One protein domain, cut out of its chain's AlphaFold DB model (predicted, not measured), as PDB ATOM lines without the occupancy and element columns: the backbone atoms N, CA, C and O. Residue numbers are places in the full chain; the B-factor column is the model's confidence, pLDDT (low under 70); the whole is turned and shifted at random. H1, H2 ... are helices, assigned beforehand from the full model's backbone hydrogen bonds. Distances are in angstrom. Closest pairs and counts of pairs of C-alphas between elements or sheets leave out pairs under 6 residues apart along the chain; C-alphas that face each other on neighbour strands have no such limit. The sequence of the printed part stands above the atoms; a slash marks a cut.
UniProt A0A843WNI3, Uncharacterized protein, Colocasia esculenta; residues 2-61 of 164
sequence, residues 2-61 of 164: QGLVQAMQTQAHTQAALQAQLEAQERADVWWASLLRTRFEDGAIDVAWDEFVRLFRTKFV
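AT A GLANCE: This is residues 2 to 61 of the 164 residues of an uncharacterized protein of Colocasia esculenta (UniProt A0A843WNI3). What is the shape? One long helix, H1, is followed by a turn back to a short helix, H2, set slantwise near the later part of H1; residues 2 to 23 of H1 stick out as a long arm that makes most of the length. What is it made of? The printed part has 60 residues with two named helices, H1 then H2, and no named strand; the class is all helix. How large is it? It is extended, with a radius of gyration of the C-alphas of 18.0 A and spans of 58 by 19 by 14 A.

HOW THE PARTS SIT: How does H1, residues 2 to 39, stand to H2, residues 49 to 60? They are near each other, with 11 pairs of C-alphas within 10 A but no pair within 8 A. Are the helix backbones complete? In H1 and H2 every O i to N i+4 pair is within hydrogen-bond range.

IN THESE COORDINATES: Where does H1 run? It spans 54.8 A from C-alpha 2 at (119.403, 199.182, 207.322) to C-alpha 39. Where is H2? It spans 16.1 A and ends at C-alpha 60, (138.329, 167.922, 194.373).

THE WHOLE: Is the printed part unbroken? It has no cut, and the link from H1 to H2 is short, with 9 residues. Where is confidence low? Residues 41 to 46 have pLDDT under 70.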
ATOM      1  N   GLN A   2     118.558 200.346 206.967       75.69
ATOM      2  CA  GLN A   2     119.403 199.182 207.322       75.69
ATOM      3  C   GLN A   2     118.783 197.805 207.009       75.69
ATOM      4  O   GLN A   2     119.470 196.953 206.460       75.69
ATOM      5  N   GLY A   3     117.485 197.595 207.267       80.94
ATOM      6  CA  GLY A   3     116.838 196.299 206.996       80.94
ATOM      7  C   GLY A   3     116.800 195.897 205.513       80.94
ATOM      8  O   GLY A   3     116.948 194.723 205.194       80.94
ATOM      9  N   LEU A   4     116.675 196.867 204.597       77.31
ATOM     10  CA  LEU A   4     116.706 196.610 203.148       77.31
ATOM     11  C   LEU A   4     118.117 196.254 202.664       77.31
ATOM     12  O   LEU A   4     118.276 195.344 201.857       77.31
ATOM     13  N   VAL A   5     119.144 196.917 203.203       83.31
ATOM     14  CA  VAL A   5     120.551 196.614 202.891       83.31
ATOM     15  C   VAL A   5     120.916 195.200 203.354       83.31
ATOM     16  O   VAL A   5     121.528 194.448 202.601       83.31
ATOM     17  N   GLN A   6     120.475 194.802 204.549       79.62
ATOM     18  CA  GLN A   6     120.735 193.464 205.084       79.62
ATOM     19  C   GLN A   6     119.990 192.365 204.309       79.62
ATOM     20  O   GLN A   6     120.556 191.301 204.054       79.62
ATOM     21  N   ALA A   7     118.752 192.624 203.874       81.06
ATOM     22  CA  ALA A   7     118.002 191.698 203.026       81.06
ATOM     23  C   ALA A   7     118.686 191.483 201.663       81.06
ATOM     24  O   ALA A   7     118.840 190.343 201.230       81.06
ATOM     25  N   MET A   8     119.176 192.555 201.028       80.88
ATOM     26  CA  MET A   8     119.904 192.467 199.756       80.88
ATOM     27  C   MET A   8     121.244 191.739 199.893       80.88
ATOM     28  O   MET A   8     121.590 190.933 199.035       80.88
ATOM     29  N   GLN A   9     121.990 191.979 200.977       80.81
ATOM     30  CA  GLN A   9     123.230 191.248 201.262       80.81
ATOM     31  C   GLN A   9     122.958 189.759 201.471       80.81
ATOM     32  O   GLN A   9     123.640 188.918 200.893       80.81
ATOM     33  N   THR A  10     121.921 189.426 202.243       83.94
ATOM     34  CA  THR A  10     121.533 188.030 202.481       83.94
ATOM     35  C   THR A  10     121.140 187.346 201.172       83.94
ATOM     36  O   THR A  10     121.602 186.243 200.903       83.94
ATOM     37  N   GLN A  11     120.363 188.024 200.323       86.44
ATOM     38  CA  GLN A  11     119.976 187.520 199.005       86.44
ATOM     39  C   GLN A  11     121.178 187.330 198.069       86.44
ATOM     40  O   GLN A  11     121.255 186.336 197.353       86.44
ATOM     41  N   ALA A  12     122.140 188.252 198.082       85.75
ATOM     42  CA  ALA A  12     123.355 188.123 197.284       85.75
ATOM     43  C   ALA A  12     124.213 186.931 197.743       85.75
ATOM     44  O   ALA A  12     124.703 186.170 196.912       85.75
ATOM     45  N   HIS A  13     124.357 186.723 199.057       79.12
ATOM     46  CA  HIS A  13     125.089 185.579 199.603       79.12
ATOM     47  C   HIS A  13     124.413 184.243 199.286       79.12
ATOM     48  O   HIS A  13     125.100 183.293 198.911       79.12
ATOM     49  N   THR A  14     123.084 184.157 199.388       84.19
ATOM     50  CA  THR A  14     122.356 182.925 199.051       84.19
ATOM     51  C   THR A  14     122.422 182.618 197.559       84.19
ATOM     52  O   THR A  14     122.624 181.464 197.186       84.19
ATOM     53  N   GLN A  15     122.325 183.637 196.701       86.00
ATOM     54  CA  GLN A  15     122.455 183.465 195.256       86.00
ATOM     55  C   GLN A  15     123.869 183.021 194.858       86.00
ATOM     56  O   GLN A  15     124.015 182.086 194.073       86.00
ATOM     57  N   ALA A  16     124.907 183.632 195.438       89.88
ATOM     58  CA  ALA A  16     126.292 183.234 195.200       89.88
ATOM     59  C   ALA A  16     126.565 181.791 195.658       89.88
ATOM     60  O   ALA A  16     127.221 181.034 194.946       89.88
ATOM     61  N   ALA A  17     126.025 181.385 196.812       86.75
ATOM     62  CA  ALA A  17     126.158 180.018 197.308       86.75
ATOM     63  C   ALA A  17     125.477 178.994 196.383       86.75
ATOM     64  O   ALA A  17     126.069 177.963 196.072       86.75
ATOM     65  N   LEU A  18     124.265 179.293 195.899       89.38
ATOM     66  CA  LEU A  18     123.553 178.426 194.958       89.38
ATOM     67  C   LEU A  18     124.323 178.274 193.643       89.38
ATOM     68  O   LEU A  18     124.452 177.165 193.129       89.38
ATOM     69  N   GLN A  19     124.859 179.374 193.118       87.38
ATOM     70  CA  GLN A  19     125.629 179.347 191.881       87.38
ATOM     71  C   GLN A  19     126.919 178.532 192.039       87.38
ATOM     72  O   GLN A  19     127.190 177.660 191.219       87.38
ATOM     73  N   ALA A  20     127.661 178.734 193.131       86.62
ATOM     74  CA  ALA A  20     128.851 177.941 193.427       86.62
ATOM     75  C   ALA A  20     128.536 176.438 193.549       86.62
ATOM     76  O   ALA A  20     129.326 175.601 193.113       86.62
ATOM     77  N   GLN A  21     127.374 176.086 194.110       87.38
ATOM     78  CA  GLN A  21     126.938 174.695 194.214       87.38
ATOM     79  C   GLN A  21     126.623 174.079 192.842       87.38
ATOM     80  O   GLN A  21     127.041 172.953 192.576       87.38
ATOM     81  N   LEU A  22     125.937 174.814 191.961       89.94
ATOM     82  CA  LEU A  22     125.657 174.367 190.593       89.94
ATOM     83  C   LEU A  22     126.948 174.192 189.784       89.94
ATOM     84  O   LEU A  22     127.152 173.146 189.175       89.94
ATOM     85  N   GLU A  23     127.860 175.162 189.849       89.62
ATOM     86  CA  GLU A  23     129.158 175.088 189.167       89.62
ATOM     87  C   GLU A  23     129.998 173.899 189.662       89.62
ATOM     88  O   GLU A  23     130.671 173.225 188.877       89.62
ATOM     89  N   ALA A  24     129.960 173.609 190.967       86.00
ATOM     90  CA  ALA A  24     130.629 172.444 191.532       86.00
ATOM     91  C   ALA A  24     130.028 171.130 191.008       86.00
ATOM     92  O   ALA A  24     130.781 170.216 190.663       86.00
ATOM     93  N   GLN A  25     128.698 171.052 190.911       87.88
ATOM     94  CA  GLN A  25     127.995 169.887 190.379       87.88
ATOM     95  C   GLN A  25     128.318 169.663 188.897       87.88
ATOM     96  O   GLN A  25     128.760 168.579 188.529       87.88
ATOM     97  N   GLU A  26     128.212 170.698 188.062       90.69
ATOM     98  CA  GLU A  26     128.538 170.607 186.634       90.69
ATOM     99  C   GLU A  26     129.989 170.161 186.410       90.69
ATOM    100  O   GLU A  26     130.280 169.297 185.579       90.69
ATOM    101  N   ARG A  27     130.927 170.700 187.198       90.12
ATOM    102  CA  ARG A  27     132.333 170.283 187.148       90.12
ATOM    103  C   ARG A  27     132.532 168.827 187.563       90.12
ATOM    104  O   ARG A  27     133.409 168.169 186.997       90.12
ATOM    105  N   ALA A  28     131.778 168.343 188.548       89.56
ATOM    106  CA  ALA A  28     131.812 166.949 188.980       89.56
ATOM    107  C   ALA A  28     131.289 166.013 187.886       89.56
ATOM    108  O   ALA A  28     131.971 165.046 187.545       89.56
ATOM    109  N   ASP A  29     130.160 166.358 187.268       88.88
ATOM    110  CA  ASP A  29     129.527 165.567 186.211       88.88
ATOM    111  C   ASP A  29     130.423 165.454 184.971       88.88
ATOM    112  O   ASP A  29     130.676 164.357 184.462       88.88
ATOM    113  N   VAL A  30     130.984 166.580 184.513       91.00
ATOM    114  CA  VAL A  30     131.899 166.608 183.359       91.00
ATOM    115  C   VAL A  30     133.158 165.790 183.634       91.00
ATOM    116  O   VAL A  30     133.602 165.020 182.774       91.00
ATOM    117  N   TRP A  31     133.739 165.934 184.829       91.31
ATOM    118  CA  TRP A  31     134.914 165.162 185.226       91.31
ATOM    119  C   TRP A  31     134.617 163.663 185.255       91.31
ATOM    120  O   TRP A  31     135.377 162.895 184.665       91.31
ATOM    121  N   TRP A  32     133.518 163.253 185.890       88.50
ATOM    122  CA  TRP A  32     133.164 161.845 186.031       88.50
ATOM    123  C   TRP A  32     132.904 161.193 184.671       88.50
ATOM    124  O   TRP A  32     133.493 160.161 184.352       88.50
ATOM    125  N   ALA A  33     132.132 161.855 183.806       87.38
ATOM    126  CA  ALA A  33     131.871 161.374 182.453       87.38
ATOM    127  C   ALA A  33     133.157 161.273 181.608       87.38
ATOM    128  O   ALA A  33     133.314 160.348 180.812       87.38
ATOM    129  N   SER A  34     134.098 162.211 181.774       87.12
ATOM    130  CA  SER A  34     135.399 162.153 181.098       87.12
ATOM    131  C   SER A  34     136.279 161.020 181.623       87.12
ATOM    132  O   SER A  34     136.962 160.363 180.839       87.12
ATOM    133  N   LEU A  35     136.287 160.798 182.936       85.88
ATOM    134  CA  LEU A  35     137.070 159.751 183.583       85.88
ATOM    135  C   LEU A  35     136.580 158.361 183.159       85.88
ATOM    136  O   LEU A  35     137.402 157.534 182.769       85.88
ATOM    137  N   LEU A  36     135.259 158.144 183.140       83.56
ATOM    138  CA  LEU A  36     134.648 156.914 182.631       83.56
ATOM    139  C   LEU A  36     135.062 156.632 181.185       83.56
ATOM    140  O   LEU A  36     135.511 155.536 180.895       83.56
ATOM    141  N   ARG A  37     135.017 157.630 180.293       81.69
ATOM    142  CA  ARG A  37     135.400 157.445 178.880       81.69
ATOM    143  C   ARG A  37     136.885 157.164 178.642       81.69
ATOM    144  O   ARG A  37     137.224 156.580 177.622       81.69
ATOM    145  N   THR A  38     137.768 157.671 179.501       81.00
ATOM    146  CA  THR A  38     139.225 157.652 179.253       81.00
ATOM    147  C   THR A  38     139.953 156.542 179.992       81.00
ATOM    148  O   THR A  38     140.955 156.041 179.491       81.00
ATOM    149  N   ARG A  39     139.490 156.187 181.193       74.50
ATOM    150  CA  ARG A  39     140.174 155.248 182.093       74.50
ATOM    151  C   ARG A  39     139.506 153.875 182.146       74.50
ATOM    152  O   ARG A  39     140.172 152.913 182.508       74.50
ATOM    153  N   PHE A  40     138.224 153.785 181.801       73.19
ATOM    154  CA  PHE A  40     137.446 152.555 181.868       73.19
ATOM    155  C   PHE A  40     136.932 152.227 180.454       73.19
ATOM    156  O   PHE A  40     136.017 152.879 179.955       73.19
ATOM    157  N   GLU A  41     137.574 151.270 179.770       61.84
ATOM    158  CA  GLU A  41     137.177 150.838 178.417       61.84
ATOM    159  C   GLU A  41     135.683 150.462 178.387       61.84
ATOM    160  O   GLU A  41     135.170 149.840 179.319       61.84
ATOM    161  N   ASP A  42     134.974 150.914 177.347       57.56
ATOM    162  CA  ASP A  42     133.543 150.670 177.108       57.56
ATOM    163  C   ASP A  42     132.608 150.939 178.296       57.56
ATOM    164  O   ASP A  42     131.619 150.241 178.518       57.56
ATOM    165  N   GLY A  43     132.886 152.004 179.057       54.19
ATOM    166  CA  GLY A  43     131.962 152.475 180.082       54.19
ATOM    167  C   GLY A  43     131.756 151.458 181.196       54.19
ATOM    168  O   GLY A  43     130.645 151.375 181.716       54.19
ATOM    169  N   ALA A  44     132.803 150.693 181.542       57.53
ATOM    170  CA  ALA A  44     132.765 149.728 182.631       57.53
ATOM    171  C   ALA A  44     132.111 150.362 183.872       57.53
ATOM    172  O   ALA A  44     132.631 151.292 184.492       57.53
ATOM    173  N   ILE A  45     130.917 149.852 184.166       60.81
ATOM    174  CA  ILE A  45     129.946 150.367 185.140       60.81
ATOM    175  C   ILE A  45     130.400 150.063 186.579       60.81
ATOM    176  O   ILE A  45     129.840 150.585 187.538       60.81
ATOM    177  N   ASP A  46     131.455 149.261 186.733       69.12
ATOM    178  CA  ASP A  46     131.859 148.652 187.996       69.12
ATOM    179  C   ASP A  46     133.121 149.315 188.576       69.12
ATOM    180  O   ASP A  46     134.139 148.681 188.861       69.12
ATOM    181  N   VAL A  47     133.080 150.644 188.725       77.00
ATOM    182  CA  VAL A  47     134.089 151.338 189.533       77.00
ATOM    183  C   VAL A  47     133.791 151.032 190.994       77.00
ATOM    184  O   VAL A  47     132.806 151.527 191.544       77.00
ATOM    185  N   ALA A  48     134.653 150.233 191.629       85.00
ATOM    186  CA  ALA A  48     134.577 149.988 193.063       85.00
ATOM    187  C   ALA A  48     134.473 151.325 193.815       85.00
ATOM    188  O   ALA A  48     135.216 152.269 193.528       85.00
ATOM    189  N   TRP A  49     133.554 151.409 194.778       83.12
ATOM    190  CA  TRP A  49     133.264 152.657 195.488       83.12
ATOM    191  C   TRP A  49     134.520 153.305 196.094       83.12
ATOM    192  O   TRP A  49     134.694 154.521 196.010       83.12
ATOM    193  N   ASP A  50     135.444 152.500 196.614       81.25
ATOM    194  CA  ASP A  50     136.709 152.988 197.174       81.25
ATOM    195  C   ASP A  50     137.603 153.665 196.123       81.25
ATOM    196  O   ASP A  50     138.234 154.689 196.400       81.25
ATOM    197  N   GLU A  51     137.615 153.153 194.891       83.81
ATOM    198  CA  GLU A  51     138.352 153.755 193.777       83.81
ATOM    199  C   GLU A  51     137.697 155.069 193.332       83.81
ATOM    200  O   GLU A  51     138.403 156.052 193.085       83.81
ATOM    201  N   PHE A  52     136.359 155.136 193.311       86.50
ATOM    202  CA  PHE A  52     135.640 156.396 193.097       86.50
ATOM    203  C   PHE A  52     136.028 157.438 194.151       86.50
ATOM    204  O   PHE A  52     136.436 158.544 193.794       86.50
ATOM    205  N   VAL A  53     135.965 157.089 195.440       84.44
ATOM    206  CA  VAL A  53     136.300 158.005 196.542       84.44
ATOM    207  C   VAL A  53     137.744 158.496 196.427       84.44
ATOM    208  O   VAL A  53     138.005 159.692 196.596       84.44
ATOM    209  N   ARG A  54     138.685 157.608 196.090       84.94
ATOM    210  CA  ARG A  54     140.097 157.961 195.886       84.94
ATOM    211  C   ARG A  54     140.275 158.960 194.737       84.94
ATOM    212  O   ARG A  54     140.951 159.980 194.898       84.94
ATOM    213  N   LEU A  55     139.658 158.693 193.585       87.94
ATOM    214  CA  LEU A  55     139.731 159.559 192.403       87.94
ATOM    215  C   LEU A  55     139.039 160.906 192.641       87.94
ATOM    216  O   LEU A  55     139.583 161.948 192.272       87.94
ATOM    217  N   PHE A  56     137.888 160.896 193.312       88.19
ATOM    218  CA  PHE A  56     137.151 162.098 193.686       88.19
ATOM    219  C   PHE A  56     137.990 162.999 194.594       88.19
ATOM    220  O   PHE A  56     138.169 164.180 194.297       88.19
ATOM    221  N   ARG A  57     138.583 162.453 195.662       85.25
ATOM    222  CA  ARG A  57     139.442 163.234 196.566       85.25
ATOM    223  C   ARG A  57     140.643 163.822 195.846       85.25
ATOM    224  O   ARG A  57     140.893 165.011 195.982       85.25
ATOM    225  N   THR A  58     141.305 163.030 195.007       85.31
ATOM    226  CA  THR A  58     142.435 163.499 194.188       85.31
ATOM    227  C   THR A  58     142.048 164.692 193.304       85.31
ATOM    228  O   THR A  58     142.856 165.588 193.078       85.31
ATOM    229  N   LYS A  59     140.811 164.726 192.792       88.56
ATOM    230  CA  LYS A  59     140.341 165.791 191.898       88.56
ATOM    231  C   LYS A  59     139.836 167.036 192.631       88.56
ATOM    232  O   LYS A  59     140.055 168.144 192.138       88.56
ATOM    233  N   PHE A  60     139.109 166.855 193.732       87.50
ATOM    234  CA  PHE A  60     138.329 167.922 194.373       87.50
ATOM    235  C   PHE A  60     138.874 168.376 195.724       87.50
ATOM    236  O   PHE A  60     138.517 169.463 196.173       87.50
ATOM    237  N   VAL A  61     139.747 167.595 196.359       85.94
ATOM    238  CA  VAL A  61     140.392 167.966 197.619       85.94
ATOM    239  C   VAL A  61     141.860 168.277 197.330       85.94
ATOM    240  O   VAL A  61     142.612 167.366 196.980       85.94
TER     241      VAL A  61